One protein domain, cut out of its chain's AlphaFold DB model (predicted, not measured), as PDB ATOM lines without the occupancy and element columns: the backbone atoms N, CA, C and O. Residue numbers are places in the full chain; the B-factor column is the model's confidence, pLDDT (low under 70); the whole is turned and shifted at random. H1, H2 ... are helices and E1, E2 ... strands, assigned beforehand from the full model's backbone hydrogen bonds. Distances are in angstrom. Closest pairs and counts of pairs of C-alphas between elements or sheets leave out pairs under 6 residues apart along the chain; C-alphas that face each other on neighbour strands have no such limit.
ATOM      1  N   GLU A  17     -51.032  56.105  28.167       87.69
ATOM      2  CA  GLU A  17     -49.576  56.051  28.108       87.69
ATOM      3  C   GLU A  17     -49.060  55.032  29.123       87.69
ATOM      4  O   GLU A  17     -49.368  55.116  30.313       87.69
ATOM      5  N   ILE A  18     -48.247  54.087  28.655       90.31
ATOM      6  CA  ILE A  18     -47.632  53.054  29.489       90.31
ATOM      7  C   ILE A  18     -46.120  53.194  29.375       90.31
ATOM      8  O   ILE A  18     -45.554  53.146  28.282       90.31
ATOM      9  N   ILE A  19     -45.454  53.372  30.517       94.19
ATOM     10  CA  ILE A  19     -44.009  53.599  30.572       94.19
ATOM     11  C   ILE A  19     -43.321  52.440  31.284       94.19
ATOM     12  O   ILE A  19     -43.378  52.311  32.508       94.19
ATOM     13  N   PHE A  20     -42.558  51.660  30.529       94.62
ATOM     14  CA  PHE A  20     -41.655  50.645  31.052       94.62
ATOM     15  C   PHE A  20     -40.283  51.265  31.316       94.62
ATOM     16  O   PHE A  20     -39.328  51.095  30.557       94.62
ATOM     17  N   LYS A  21     -40.191  52.046  32.399       95.25
ATOM     18  CA  LYS A  21     -39.035  52.920  32.663       95.25
ATOM     19  C   LYS A  21     -37.700  52.170  32.769       95.25
ATOM     20  O   LYS A  21     -36.669  52.675  32.325       95.25
ATOM     21  N   GLU A  22     -37.723  50.984  33.362       96.44
ATOM     22  CA  GLU A  22     -36.523  50.203  33.684       96.44
ATOM     23  C   GLU A  22     -36.403  48.914  32.871       96.44
ATOM     24  O   GLU A  22     -35.431  48.181  33.045       96.44
ATOM     25  N   LEU A  23     -37.353  48.637  31.969       95.94
ATOM     26  CA  LEU A  23     -37.265  47.463  31.110       95.94
ATOM     27  C   LEU A  23     -36.100  47.651  30.143       95.94
ATOM     28  O   LEU A  23     -36.088  48.591  29.348       95.94
ATOM     29  N   LYS A  24     -35.109  46.771  30.262       94.25
ATOM     30  CA  LYS A  24     -33.880  46.807  29.469       94.25
ATOM     31  C   LYS A  24     -33.906  45.805  28.325       94.25
ATOM     32  O   LYS A  24     -33.510  46.160  27.221       94.25
ATOM     33  N   CYS A  25     -34.410  44.606  28.590       91.94
ATOM     34  CA  CYS A  25     -34.479  43.519  27.626       91.94
ATOM     35  C   CYS A  25     -35.918  42.999  27.575       91.94
ATOM     36  O   CYS A  25     -36.555  42.859  28.625       91.94
ATOM     37  N   LEU A  26     -36.417  42.705  26.378       91.44
ATOM     38  CA  LEU A  26     -37.716  42.068  26.164       91.44
ATOM     39  C   LEU A  26     -37.528  40.844  25.273       91.44
ATOM     40  O   LEU A  26     -37.086  40.983  24.141       91.44
ATOM     41  N   ALA A  27     -37.889  39.664  25.768       89.50
ATOM     42  CA  ALA A  27     -37.860  38.434  24.988       89.50
ATOM     43  C   ALA A  27     -39.279  37.887  24.814       89.50
ATOM     44  O   ALA A  27     -40.002  37.694  25.795       89.50
ATOM     45  N   LEU A  28     -39.664  37.640  23.567       87.44
ATOM     46  CA  LEU A  28     -40.910  37.000  23.164       87.44
ATOM     47  C   LEU A  28     -40.551  35.652  22.535       87.44
ATOM     48  O   LEU A  28     -39.848  35.619  21.529       87.44
ATOM     49  N   TYR A  29     -41.003  34.555  23.148       85.50
ATOM     50  CA  TYR A  29     -40.603  33.193  22.783       85.50
ATOM     51  C   TYR A  29     -41.821  32.270  22.642       85.50
ATOM     52  O   TYR A  29     -42.617  32.178  23.579       85.50
ATOM     53  N   ASP A  30     -41.954  31.592  21.497       83.19
ATOM     54  CA  ASP A  30     -43.012  30.603  21.194       83.19
ATOM     55  C   ASP A  30     -44.441  31.124  21.476       83.19
ATOM     56  O   ASP A  30     -45.327  30.448  22.009       83.19
ATOM     57  N   LEU A  31     -44.691  32.387  21.121       84.75
ATOM     58  CA  LEU A  31     -45.971  33.063  21.356       84.75
ATOM     59  C   LEU A  31     -46.886  32.996  20.125       84.75
ATOM     60  O   LEU A  31     -47.392  34.007  19.646       84.75
ATOM     61  N   LYS A  32     -47.181  31.780  19.653       79.62
ATOM     62  CA  LYS A  32     -47.959  31.500  18.419       79.62
ATOM     63  C   LYS A  32     -49.389  32.051  18.369       79.62
ATOM     64  O   LYS A  32     -50.055  31.942  17.351       79.62
ATOM     65  N   ASN A  33     -49.905  32.575  19.478       85.38
ATOM     66  CA  ASN A  33     -51.279  33.088  19.572       85.38
ATOM     67  C   ASN A  33     -51.343  34.549  19.998       85.38
ATOM     68  O   ASN A  33     -52.441  35.098  20.114       85.38
ATOM     69  N   LEU A  34     -50.185  35.151  20.260       87.38
ATOM     70  CA  LEU A  34     -50.087  36.545  20.628       87.38
ATOM     71  C   LEU A  34     -50.261  37.363  19.354       87.38
ATOM     72  O   LEU A  34     -49.370  37.369  18.516       87.38
ATOM     73  N   LYS A  35     -51.417  38.015  19.208       86.00
ATOM     74  CA  LYS A  35     -51.754  38.814  18.022       86.00
ATOM     75  C   LYS A  35     -51.205  40.231  18.105       86.00
ATOM     76  O   LYS A  35     -50.819  40.795  17.091       86.00
ATOM     77  N   SER A  36     -51.175  40.795  19.308       86.25
ATOM     78  CA  SER A  36     -50.596  42.108  19.576       86.25
ATOM     79  C   SER A  36     -50.084  42.164  21.007       86.25
ATOM     80  O   SER A  36     -50.688  41.574  21.903       86.25
ATOM     81  N   PHE A  37     -48.975  42.861  21.253       88.94
ATOM     82  CA  PHE A  37     -48.533  43.122  22.625       88.94
ATOM     83  C   PHE A  37     -49.508  44.084  23.321       88.94
ATOM     84  O   PHE A  37     -49.842  43.878  24.491       88.94
ATOM     85  N   CYS A  38     -50.009  45.080  22.585       88.75
ATOM     86  CA  CYS A  38     -50.983  46.061  23.050       88.75
ATOM     87  C   CYS A  38     -51.996  46.420  21.938       88.75
ATOM     88  O   CYS A  38     -51.745  47.340  21.152       88.75
ATOM     89  N   PRO A  39     -53.157  45.743  21.881       83.38
ATOM     90  CA  PRO A  39     -54.174  45.990  20.857       83.38
ATOM     91  C   PRO A  39     -54.890  47.343  21.008       83.38
ATOM     92  O   PRO A  39     -55.424  47.866  20.029       83.38
ATOM     93  N   GLY A  40     -54.908  47.927  22.211       82.81
ATOM     94  CA  GLY A  40     -55.454  49.267  22.442       82.81
ATOM     95  C   GLY A  40     -54.607  50.376  21.810       82.81
ATOM     96  O   GLY A  40     -53.423  50.192  21.519       82.81
ATOM     97  N   ASN A  41     -55.196  51.564  21.644       83.06
ATOM     98  CA  ASN A  41     -54.486  52.761  21.186       83.06
ATOM     99  C   ASN A  41     -53.635  53.366  22.321       83.06
ATOM    100  O   ASN A  41     -53.905  54.457  22.830       83.06
ATOM    101  N   CYS A  42     -52.631  52.611  22.768       84.56
ATOM    102  CA  CYS A  42     -51.755  52.998  23.865       84.56
ATOM    103  C   CYS A  42     -50.388  53.444  23.347       84.56
ATOM    104  O   CYS A  42     -49.765  52.770  22.528       84.56
ATOM    105  N   THR A  43     -49.882  54.553  23.880       88.44
ATOM    106  CA  THR A  43     -48.490  54.951  23.664       88.44
ATOM    107  C   THR A  43     -47.596  54.150  24.602       88.44
ATOM    108  O   THR A  43     -47.688  54.305  25.822       88.44
ATOM    109  N   LEU A  44     -46.716  53.312  24.055       91.44
ATOM    110  CA  LEU A  44     -45.767  52.533  24.847       91.44
ATOM    111  C   LEU A  44     -44.392  53.202  24.832       91.44
ATOM    112  O   LEU A  44     -43.794  53.433  23.779       91.44
ATOM    113  N   LYS A  45     -43.868  53.490  26.023       93.38
ATOM    114  CA  LYS A  45     -42.561  54.124  26.214       93.38
ATOM    115  C   LYS A  45     -41.586  53.175  26.894       93.38
ATOM    116  O   LYS A  45     -41.826  52.704  28.003       93.38
ATOM    117  N   PHE A  46     -40.428  53.006  26.272       94.31
ATOM    118  CA  PHE A  46     -39.348  52.133  26.706       94.31
ATOM    119  C   PHE A  46     -38.004  52.896  26.763       94.31
ATOM    120  O   PHE A  46     -37.100  52.635  25.970       94.31
ATOM    121  N   PRO A  47     -37.822  53.852  27.701       94.94
ATOM    122  CA  PRO A  47     -36.615  54.697  27.788       94.94
ATOM    123  C   PRO A  47     -35.300  53.938  27.995       94.94
ATOM    124  O   PRO A  47     -34.222  54.519  27.831       94.94
ATOM    125  N   SER A  48     -35.371  52.691  28.460       95.19
ATOM    126  CA  SER A  48     -34.210  51.882  28.836       95.19
ATOM    127  C   SER A  48     -34.054  50.618  27.997       95.19
ATOM    128  O   SER A  48     -33.067  49.915  28.197       95.19
ATOM    129  N   LEU A  49     -34.983  50.345  27.076       94.00
ATOM    130  CA  LEU A  49     -34.970  49.132  26.267       94.00
ATOM    131  C   LEU A  49     -33.900  49.255  25.188       94.00
ATOM    132  O   LEU A  49     -33.889  50.236  24.445       94.00
ATOM    133  N   HIS A  50     -33.011  48.274  25.153       89.69
ATOM    134  CA  HIS A  50     -31.889  48.206  24.215       89.69
ATOM    135  C   HIS A  50     -31.899  46.907  23.413       89.69
ATOM    136  O   HIS A  50     -31.650  46.974  22.211       89.69
ATOM    137  N   ASP A  51     -32.313  45.804  24.048       88.69
ATOM    138  CA  ASP A  51     -32.380  44.484  23.425       88.69
ATOM    139  C   ASP A  51     -33.828  44.006  23.334       88.69
ATOM    140  O   ASP A  51     -34.574  44.007  24.327       88.69
ATOM    141  N   VAL A  52     -34.216  43.546  22.149       90.12
ATOM    142  CA  VAL A  52     -35.467  42.821  21.942       90.12
ATOM    143  C   VAL A  52     -35.156  41.514  21.239       90.12
ATOM    144  O   VAL A  52     -34.481  41.526  20.222       90.12
ATOM    145  N   ALA A  53     -35.669  40.408  21.764       88.06
ATOM    146  CA  ALA A  53     -35.585  39.101  21.134       88.06
ATOM    147  C   ALA A  53     -36.989  38.617  20.760       88.06
ATOM    148  O   ALA A  53     -37.885  38.581  21.608       88.06
ATOM    149  N   VAL A  54     -37.183  38.239  19.500       84.25
ATOM    150  CA  VAL A  54     -38.418  37.651  18.972       84.25
ATOM    151  C   VAL A  54     -38.077  36.301  18.357       84.25
ATOM    152  O   VAL A  54     -37.597  36.207  17.231       84.25
ATOM    153  N   ILE A  55     -38.293  35.240  19.126       81.19
ATOM    154  CA  ILE A  55     -37.816  33.893  18.816       81.19
ATOM    155  C   ILE A  55     -39.023  32.961  18.673       81.19
ATOM    156  O   ILE A  55     -40.008  33.088  19.403       81.19
ATOM    157  N   ASP A  56     -38.939  32.020  17.733       73.81
ATOM    158  CA  ASP A  56     -40.010  31.070  17.408       73.81
ATOM    159  C   ASP A  56     -41.324  31.772  17.009       73.81
ATOM    160  O   ASP A  56     -42.378  31.566  17.614       73.81
ATOM    161  N   TYR A  57     -41.187  32.637  15.990       69.00
ATOM    162  CA  TYR A  57     -42.203  33.364  15.210       69.00
ATOM    163  C   TYR A  57     -43.576  33.535  15.890       69.00
ATOM    164  O   TYR A  57     -44.462  32.681  15.766       69.00
ATOM    165  N   PRO A  58     -43.811  34.660  16.590       64.81
ATOM    166  CA  PRO A  58     -45.141  34.973  17.085       64.81
ATOM    167  C   PRO A  58     -46.066  35.290  15.903       64.81
ATOM    168  O   PRO A  58     -45.685  36.046  15.019       64.81
ATOM    169  N   ALA A  59     -47.307  34.790  15.912       71.31
ATOM    170  CA  ALA A  59     -48.354  35.171  14.947       71.31
ATOM    171  C   ALA A  59     -48.897  36.593  15.221       71.31
ATOM    172  O   ALA A  59     -50.108  36.840  15.224       71.31
ATOM    173  N   MET A  60     -47.988  37.502  15.561       80.81
ATOM    174  CA  MET A  60     -48.258  38.833  16.064       80.81
ATOM    175  C   MET A  60     -48.359  39.779  14.888       80.81
ATOM    176  O   MET A  60     -47.353  40.058  14.267       80.81
ATOM    177  N   GLU A  61     -49.539  40.313  14.602       80.12
ATOM    178  CA  GLU A  61     -49.764  41.222  13.473       80.12
ATOM    179  C   GLU A  61     -49.000  42.546  13.658       80.12
ATOM    180  O   GLU A  61     -48.473  43.099  12.698       80.12
ATOM    181  N   ASN A  62     -48.901  43.027  14.899       81.69
ATOM    182  CA  ASN A  62     -48.126  44.206  15.282       81.69
ATOM    183  C   ASN A  62     -47.731  44.148  16.764       81.69
ATOM    184  O   ASN A  62     -48.340  43.429  17.553       81.69
ATOM    185  N   PHE A  63     -46.751  44.946  17.182       87.25
ATOM    186  CA  PHE A  63     -46.460  45.107  18.606       87.25
ATOM    187  C   PHE A  63     -47.577  45.893  19.303       87.25
ATOM    188  O   PHE A  63     -48.080  45.485  20.345       87.25
ATOM    189  N   GLY A  64     -48.011  47.007  18.726       86.44
ATOM    190  CA  GLY A  64     -49.157  47.749  19.236       86.44
ATOM    191  C   GLY A  64     -49.674  48.771  18.239       86.44
ATOM    192  O   GLY A  64     -48.945  49.199  17.342       86.44
ATOM    193  N   ASN A  65     -50.933  49.165  18.425       83.44
ATOM    194  CA  ASN A  65     -51.634  50.084  17.525       83.44
ATOM    195  C   ASN A  65     -51.316  51.568  17.788       83.44
ATOM    196  O   ASN A  65     -51.567  52.411  16.930       83.44
ATOM    197  N   GLY A  66     -50.795  51.896  18.973       84.12
ATOM    198  CA  GLY A  66     -50.388  53.254  19.329       84.12
ATOM    199  C   GLY A  66     -48.909  53.545  19.056       84.12
ATOM    200  O   GLY A  66     -48.171  52.738  18.494       84.12
ATOM    201  N   ALA A  67     -48.459  54.731  19.470       87.88
ATOM    202  CA  ALA A  67     -47.079  55.158  19.262       87.88
ATOM    203  C   ALA A  67     -46.082  54.352  20.116       87.88
ATOM    204  O   ALA A  67     -46.315  54.092  21.299       87.88
ATOM    205  N   LEU A  68     -44.929  54.032  19.528       89.50
ATOM    206  CA  LEU A  68     -43.811  53.380  20.204       89.50
ATOM    207  C   LEU A  68     -42.670  54.371  20.405       89.50
ATOM    208  O   LEU A  68     -42.270  55.081  19.484       89.50
ATOM    209  N   TRP A  69     -42.122  54.404  21.616       91.12
ATOM    210  CA  TRP A  69     -40.950  55.209  21.925       91.12
ATOM    211  C   TRP A  69     -39.856  54.354  22.554       91.12
ATOM    212  O   TRP A  69     -39.901  54.016  23.737       91.12
ATOM    213  N   THR A  70     -38.858  54.019  21.744       91.81
ATOM    214  CA  THR A  70     -37.771  53.074  22.038       91.81
ATOM    215  C   THR A  70     -36.408  53.723  21.742       91.81
ATOM    216  O   THR A  70     -35.652  53.252  20.899       91.81
ATOM    217  N   PRO A  71     -36.042  54.831  22.417       89.75
ATOM    218  CA  PRO A  71     -34.906  55.683  22.028       89.75
ATOM    219  C   PRO A  71     -33.529  55.013  22.134       89.75
ATOM    220  O   PRO A  71     -32.544  55.572  21.659       89.75
ATOM    221  N   LYS A  72     -33.438  53.870  22.821       90.19
ATOM    222  CA  LYS A  72     -32.193  53.122  23.032       90.19
ATOM    223  C   LYS A  72     -32.179  51.767  22.332       90.19
ATOM    224  O   LYS A  72     -31.179  51.071  22.458       90.19
ATOM    225  N   LEU A  73     -33.244  51.403  21.618       88.19
ATOM    226  CA  LEU A  73     -33.304  50.143  20.888       88.19
ATOM    227  C   LEU A  73     -32.294  50.196  19.741       88.19
ATOM    228  O   LEU A  73     -32.371  51.084  18.889       88.19
ATOM    229  N   GLN A  74     -31.326  49.285  19.760       82.38
ATOM    230  CA  GLN A  74     -30.269  49.225  18.745       82.38
ATOM    231  C   GLN A  74     -30.483  48.065  17.781       82.38
ATOM    232  O   GLN A  74     -30.225  48.201  16.582       82.38
ATOM    233  N   GLU A  75     -30.961  46.941  18.303       82.38
ATOM    234  CA  GLU A  75     -31.144  45.717  17.545       82.38
ATOM    235  C   GLU A  75     -32.325  44.899  18.059       82.38
ATOM    236  O   GLU A  75     -32.704  44.957  19.232       82.38
ATOM    237  N   VAL A  76     -32.914  44.150  17.132       84.88
ATOM    238  CA  VAL A  76     -33.922  43.135  17.395       84.88
ATOM    239  C   VAL A  76     -33.329  41.804  16.962       84.88
ATOM    240  O   VAL A  76     -33.083  41.580  15.777       84.88
ATOM    241  N   GLU A  77     -33.064  40.933  17.921       84.81
ATOM    242  CA  GLU A  77     -32.669  39.555  17.672       84.81
ATOM    243  C   GLU A  77     -33.904  38.741  17.280       84.81
ATOM    244  O   GLU A  77     -34.954  38.816  17.921       84.81
ATOM    245  N   THR A  78     -33.791  37.975  16.207       80.12
ATOM    246  CA  THR A  78     -34.811  37.033  15.751       80.12
ATOM    247  C   THR A  78     -34.276  35.610  15.909       80.12
ATOM    248  O   THR A  78     -33.089  35.408  16.160       80.12
ATOM    249  N   GLY A  79     -35.128  34.596  15.748       71.88
ATOM    250  CA  GLY A  79     -34.689  33.194  15.806       71.88
ATOM    251  C   GLY A  79     -33.596  32.809  14.790       71.88
ATOM    252  O   GLY A  79     -32.964  31.768  14.962       71.88
ATOM    253  N   TRP A  80     -33.358  33.624  13.754       71.19
ATOM    254  CA  TRP A  80     -32.475  33.284  12.627       71.19
ATOM    255  C   TRP A  80     -31.473  34.383  12.259       71.19
ATOM    256  O   TRP A  80     -30.468  34.092  11.607       71.19
ATOM    257  N   ASP A  81     -31.717  35.634  12.658       74.94
ATOM    258  CA  ASP A  81     -30.864  36.777  12.335       74.94
ATOM    259  C   ASP A  81     -30.988  37.931  13.347       74.94
ATOM    260  O   ASP A  81     -31.891  37.972  14.174       74.94
ATOM    261  N   VAL A  82     -30.062  38.893  13.293       78.06
ATOM    262  CA  VAL A  82     -30.140  40.134  14.080       78.06
ATOM    263  C   VAL A  82     -30.509  41.281  13.151       78.06
ATOM    264  O   VAL A  82     -29.757  41.624  12.233       78.06
ATOM    265  N   ARG A  83     -31.651  41.919  13.410       76.00
ATOM    266  CA  ARG A  83     -32.157  43.047  12.628       76.00
ATOM    267  C   ARG A  83     -31.818  44.362  13.303       76.00
ATOM    268  O   ARG A  83     -32.268  44.666  14.404       76.00
ATOM    269  N   ARG A  84     -31.063  45.202  12.597       68.00
ATOM    270  CA  ARG A  84     -30.800  46.589  13.006       68.00
ATOM    271  C   ARG A  84     -31.955  47.489  12.591       68.00
ATOM    272  O   ARG A  84     -31.823  48.295  11.672       68.00
ATOM    273  N   CYS A  85     -33.097  47.316  13.241       68.25
ATOM    274  CA  CYS A  85     -34.252  48.176  13.046       68.25
ATOM    275  C   CYS A  85     -34.576  48.917  14.343       68.25
ATOM    276  O   CYS A  85     -34.596  48.334  15.423       68.25
ATOM    277  N   TRP A  86     -34.845  50.215  14.219       67.38
ATOM    278  CA  TRP A  86     -35.365  51.044  15.307       67.38
ATOM    279  C   TRP A  86     -36.894  50.931  15.432       67.38
ATOM    280  O   TRP A  86     -37.454  51.318  16.457       67.38
ATOM    281  N   ASP A  87     -37.557  50.380  14.409       79.31
ATOM    282  CA  ASP A  87     -38.999  50.160  14.356       79.31
ATOM    283  C   ASP A  87     -39.338  48.678  14.596       79.31
ATOM    284  O   ASP A  87     -39.165  47.800  13.740       79.31
ATOM    285  N   LEU A  88     -39.817  48.406  15.810       80.44
ATOM    286  CA  LEU A  88     -40.204  47.068  16.239       80.44
ATOM    287  C   LEU A  88     -41.456  46.566  15.501       80.44
ATOM    288  O   LEU A  88     -41.522  45.381  15.180       80.44
ATOM    289  N   ASN A  89     -42.405  47.454  15.174       82.06
ATOM    290  CA  ASN A  89     -43.606  47.089  14.416       82.06
ATOM    291  C   ASN A  89     -43.227  46.641  13.003       82.06
ATOM    292  O   ASN A  89     -43.604  45.546  12.593       82.06
ATOM    293  N   ALA A  90     -42.399  47.423  12.307       82.31
ATOM    294  CA  ALA A  90     -41.931  47.066  10.968       82.31
ATOM    295  C   ALA A  90     -41.158  45.734  10.955       82.31
ATOM    296  O   ALA A  90     -41.254  44.962  10.002       82.31
ATOM    297  N   THR A  91     -40.404  45.449  12.021       82.56
ATOM    298  CA  THR A  91     -39.668  44.184  12.161       82.56
ATOM    299  C   THR A  91     -40.617  42.993  12.286       82.56
ATOM    300  O   THR A  91     -40.432  41.985  11.608       82.56
ATOM    301  N   ILE A  92     -41.656  43.119  13.112       81.44
ATOM    302  CA  ILE A  92     -42.676  42.080  13.304       81.44
ATOM    303  C   ILE A  92     -43.471  41.839  12.014       81.44
ATOM    304  O   ILE A  92     -43.654  40.691  11.615       81.44
ATOM    305  N   GLU A  93     -43.880  42.901  11.318       81.38
ATOM    306  CA  GLU A  93     -44.573  42.789  10.029       81.38
ATOM    307  C   GLU A  93     -43.734  42.038   8.981       81.38
ATOM    308  O   GLU A  93     -44.257  41.178   8.269       81.38
ATOM    309  N   GLN A  94     -42.427  42.317   8.904       79.62
ATOM    310  CA  GLN A  94     -41.516  41.599   8.005       79.62
ATOM    311  C   GLN A  94     -41.374  40.121   8.378       79.62
ATOM    312  O   GLN A  94     -41.468  39.271   7.496       79.62
ATOM    313  N   LEU A  95     -41.203  39.810   9.668       78.06
ATOM    314  CA  LEU A  95     -41.082  38.429  10.146       78.06
ATOM    315  C   LEU A  95     -42.314  37.590   9.784       78.06
ATOM    316  O   LEU A  95     -42.169  36.459   9.328       78.06
ATOM    317  N   ASN A  96     -43.515  38.156   9.909       73.19
ATOM    318  CA  ASN A  96     -44.739  37.465   9.497       73.19
ATOM    319  C   ASN A  96     -44.804  37.211   7.991       73.19
ATOM    320  O   ASN A  96     -45.330  36.188   7.555       73.19
ATOM    321  N   LYS A  97     -44.310  38.154   7.181       74.62
ATOM    322  CA  LYS A  97     -44.311  38.001   5.724       74.62
ATOM    323  C   LYS A  97     -43.366  36.883   5.282       74.62
ATOM    324  O   LYS A  97     -43.719  36.107   4.401       74.62
ATOM    325  N   GLU A  98     -42.202  36.786   5.911       70.56
ATOM    326  CA  GLU A  98     -41.217  35.739   5.624       70.56
ATOM    327  C   GLU A  98     -41.723  34.342   6.023       70.56
ATOM    328  O   GLU A  98     -41.499  33.382   5.291       70.56
ATOM    329  N   GLU A  99     -42.489  34.216   7.111       62.69
ATOM    330  CA  GLU A  99     -43.161  32.959   7.493       62.69
ATOM    331  C   GLU A  99     -44.186  32.481   6.446       62.69
ATOM    332  O   GLU A  99     -44.234  31.291   6.113       62.69
ATOM    333  N   CYS A 100     -44.975  33.393   5.862       58.03
ATOM    334  CA  CYS A 100     -45.869  33.050   4.748       58.03
ATOM    335  C   CYS A 100     -45.093  32.491   3.544       58.03
ATOM    336  O   CYS A 100     -45.527  31.527   2.926       58.03
ATOM    337  N   GLU A 101     -43.925  33.051   3.227       54.97
ATOM    338  CA  GLU A 101     -43.117  32.613   2.082       54.97
ATOM    339  C   GLU A 101     -42.438  31.248   2.343       54.97
ATOM    340  O   GLU A 101     -42.413  30.389   1.459       54.97
ATOM    341  N   VAL A 102     -41.963  30.993   3.570       56.06
ATOM    342  CA  VAL A 102     -41.328  29.715   3.963       56.06
ATOM    343  C   VAL A 102     -42.342  28.566   4.053       56.06
ATOM    344  O   VAL A 102     -42.070  27.450   3.594       56.06
ATOM    345  N   SER A 103     -43.528  28.817   4.611       55.28
ATOM    346  CA  SER A 103     -44.598  27.811   4.702       55.28
ATOM    347  C   SER A 103     -45.141  27.395   3.321       55.28
ATOM    348  O   SER A 103     -45.494  26.227   3.124       55.28
ATOM    349  N   GLU A 104     -45.122  28.294   2.331       52.12
ATOM    350  CA  GLU A 104     -45.501  28.009   0.939       52.12
ATOM    351  C   GLU A 104     -44.462  27.188   0.148       52.12
ATOM    352  O   GLU A 104     -44.837  26.457  -0.778       52.12
ATOM    353  N   GLU A 105     -43.166  27.275   0.472       49.69
ATOM    354  CA  GLU A 105     -42.127  26.451  -0.169       49.69
ATOM    355  C   GLU A 105     -42.102  25.012   0.363       49.69
ATOM    356  O   GLU A 105     -42.005  24.063  -0.422       49.69
TER     357      GLU A 105
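Overview. This is residues 17 to 105 of the 118 residues of an uncharacterized protein of Gossypium trilobum (UniProt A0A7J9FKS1). The chain is wound in stacked turns, a short coil in which E1, E2 and E3 make one turn and E4, E5 and E6 the next, each strand side by side with its counterpart; a third, partial turn follows with residues 68 to 69 and E7. H1 packs with its first residues, 88 to 96, on E6 and E7 at the end of the coil, and its residues 100 to 105 stick out as an arm. The printed part has 89 residues with seven named strands followed by one named helix, class mixed, in three small parallel sheets: E1 E4, E2 E5 E7 and E3 E6. It is compact, with a radius of gyration of the C-alphas of 12.7 A, and spans 42 by 26 by 19 A.

Arrangement. E1, residues 17 to 19, and E4, residues 42 to 45, are parallel neighbours at 26 degrees, with N 18 and O 43 2.9 A apart, within hydrogen-bond range. Residues 44 to 45 of E4 also pair with residues 68 to 69, parallel. E2, residues 25 to 29, and E5, residues 51 to 55, are parallel at 3 degrees, with N 28 and O 53 at 2.8 A. E7, residues 75 to 78, is parallel to E5 at 16 degrees, with N 54 and O 77 at 2.8 A; E5 is the inner strand. E3, residues 36 to 38, and E6, residues 62 to 64, are parallel at 10 degrees, with N 37 and O 63 at 2.9 A. H1, residues 88 to 105, is on the sheet E2 E5 E7 but only grazes it, with its residues 88 to 95. The closest C-alphas of E6 and H1 are those of Asn 62 and Asn 89, 5.4 A apart; those of E7 and H1 are Val 76 and Leu 88, 7.5 A. Every O i to N i+4 pair of H1 is within hydrogen-bond range. E1 and H1 are apart.

Along the chain. E1 begins at C-alpha 17, (-49.576, 56.051, 28.108). E2 is 12.9 A long from first to last C-alpha, E5 12.8 A, and E4 and E7 9.6 A each; E3 and E6 have 3 residues each. H1 measures 26.4 A, from C-alpha 88 at (-40.204, 47.068, 16.239) to C-alpha 105 at (-42.127, 26.451, -0.169).

Size, cuts and confidence. The C-alphas farthest apart, those of Lys 21 and Glu 105, are 42.3 A apart. The printed part has no cut and no long link. Residues 76 to 77 of E7 pair with residues 82 to 83, antiparallel, within the short link to H1. The mean pLDDT of the printed part is 81.9; residues 57 to 58, 84 to 86 and 99 to 105 are under 70.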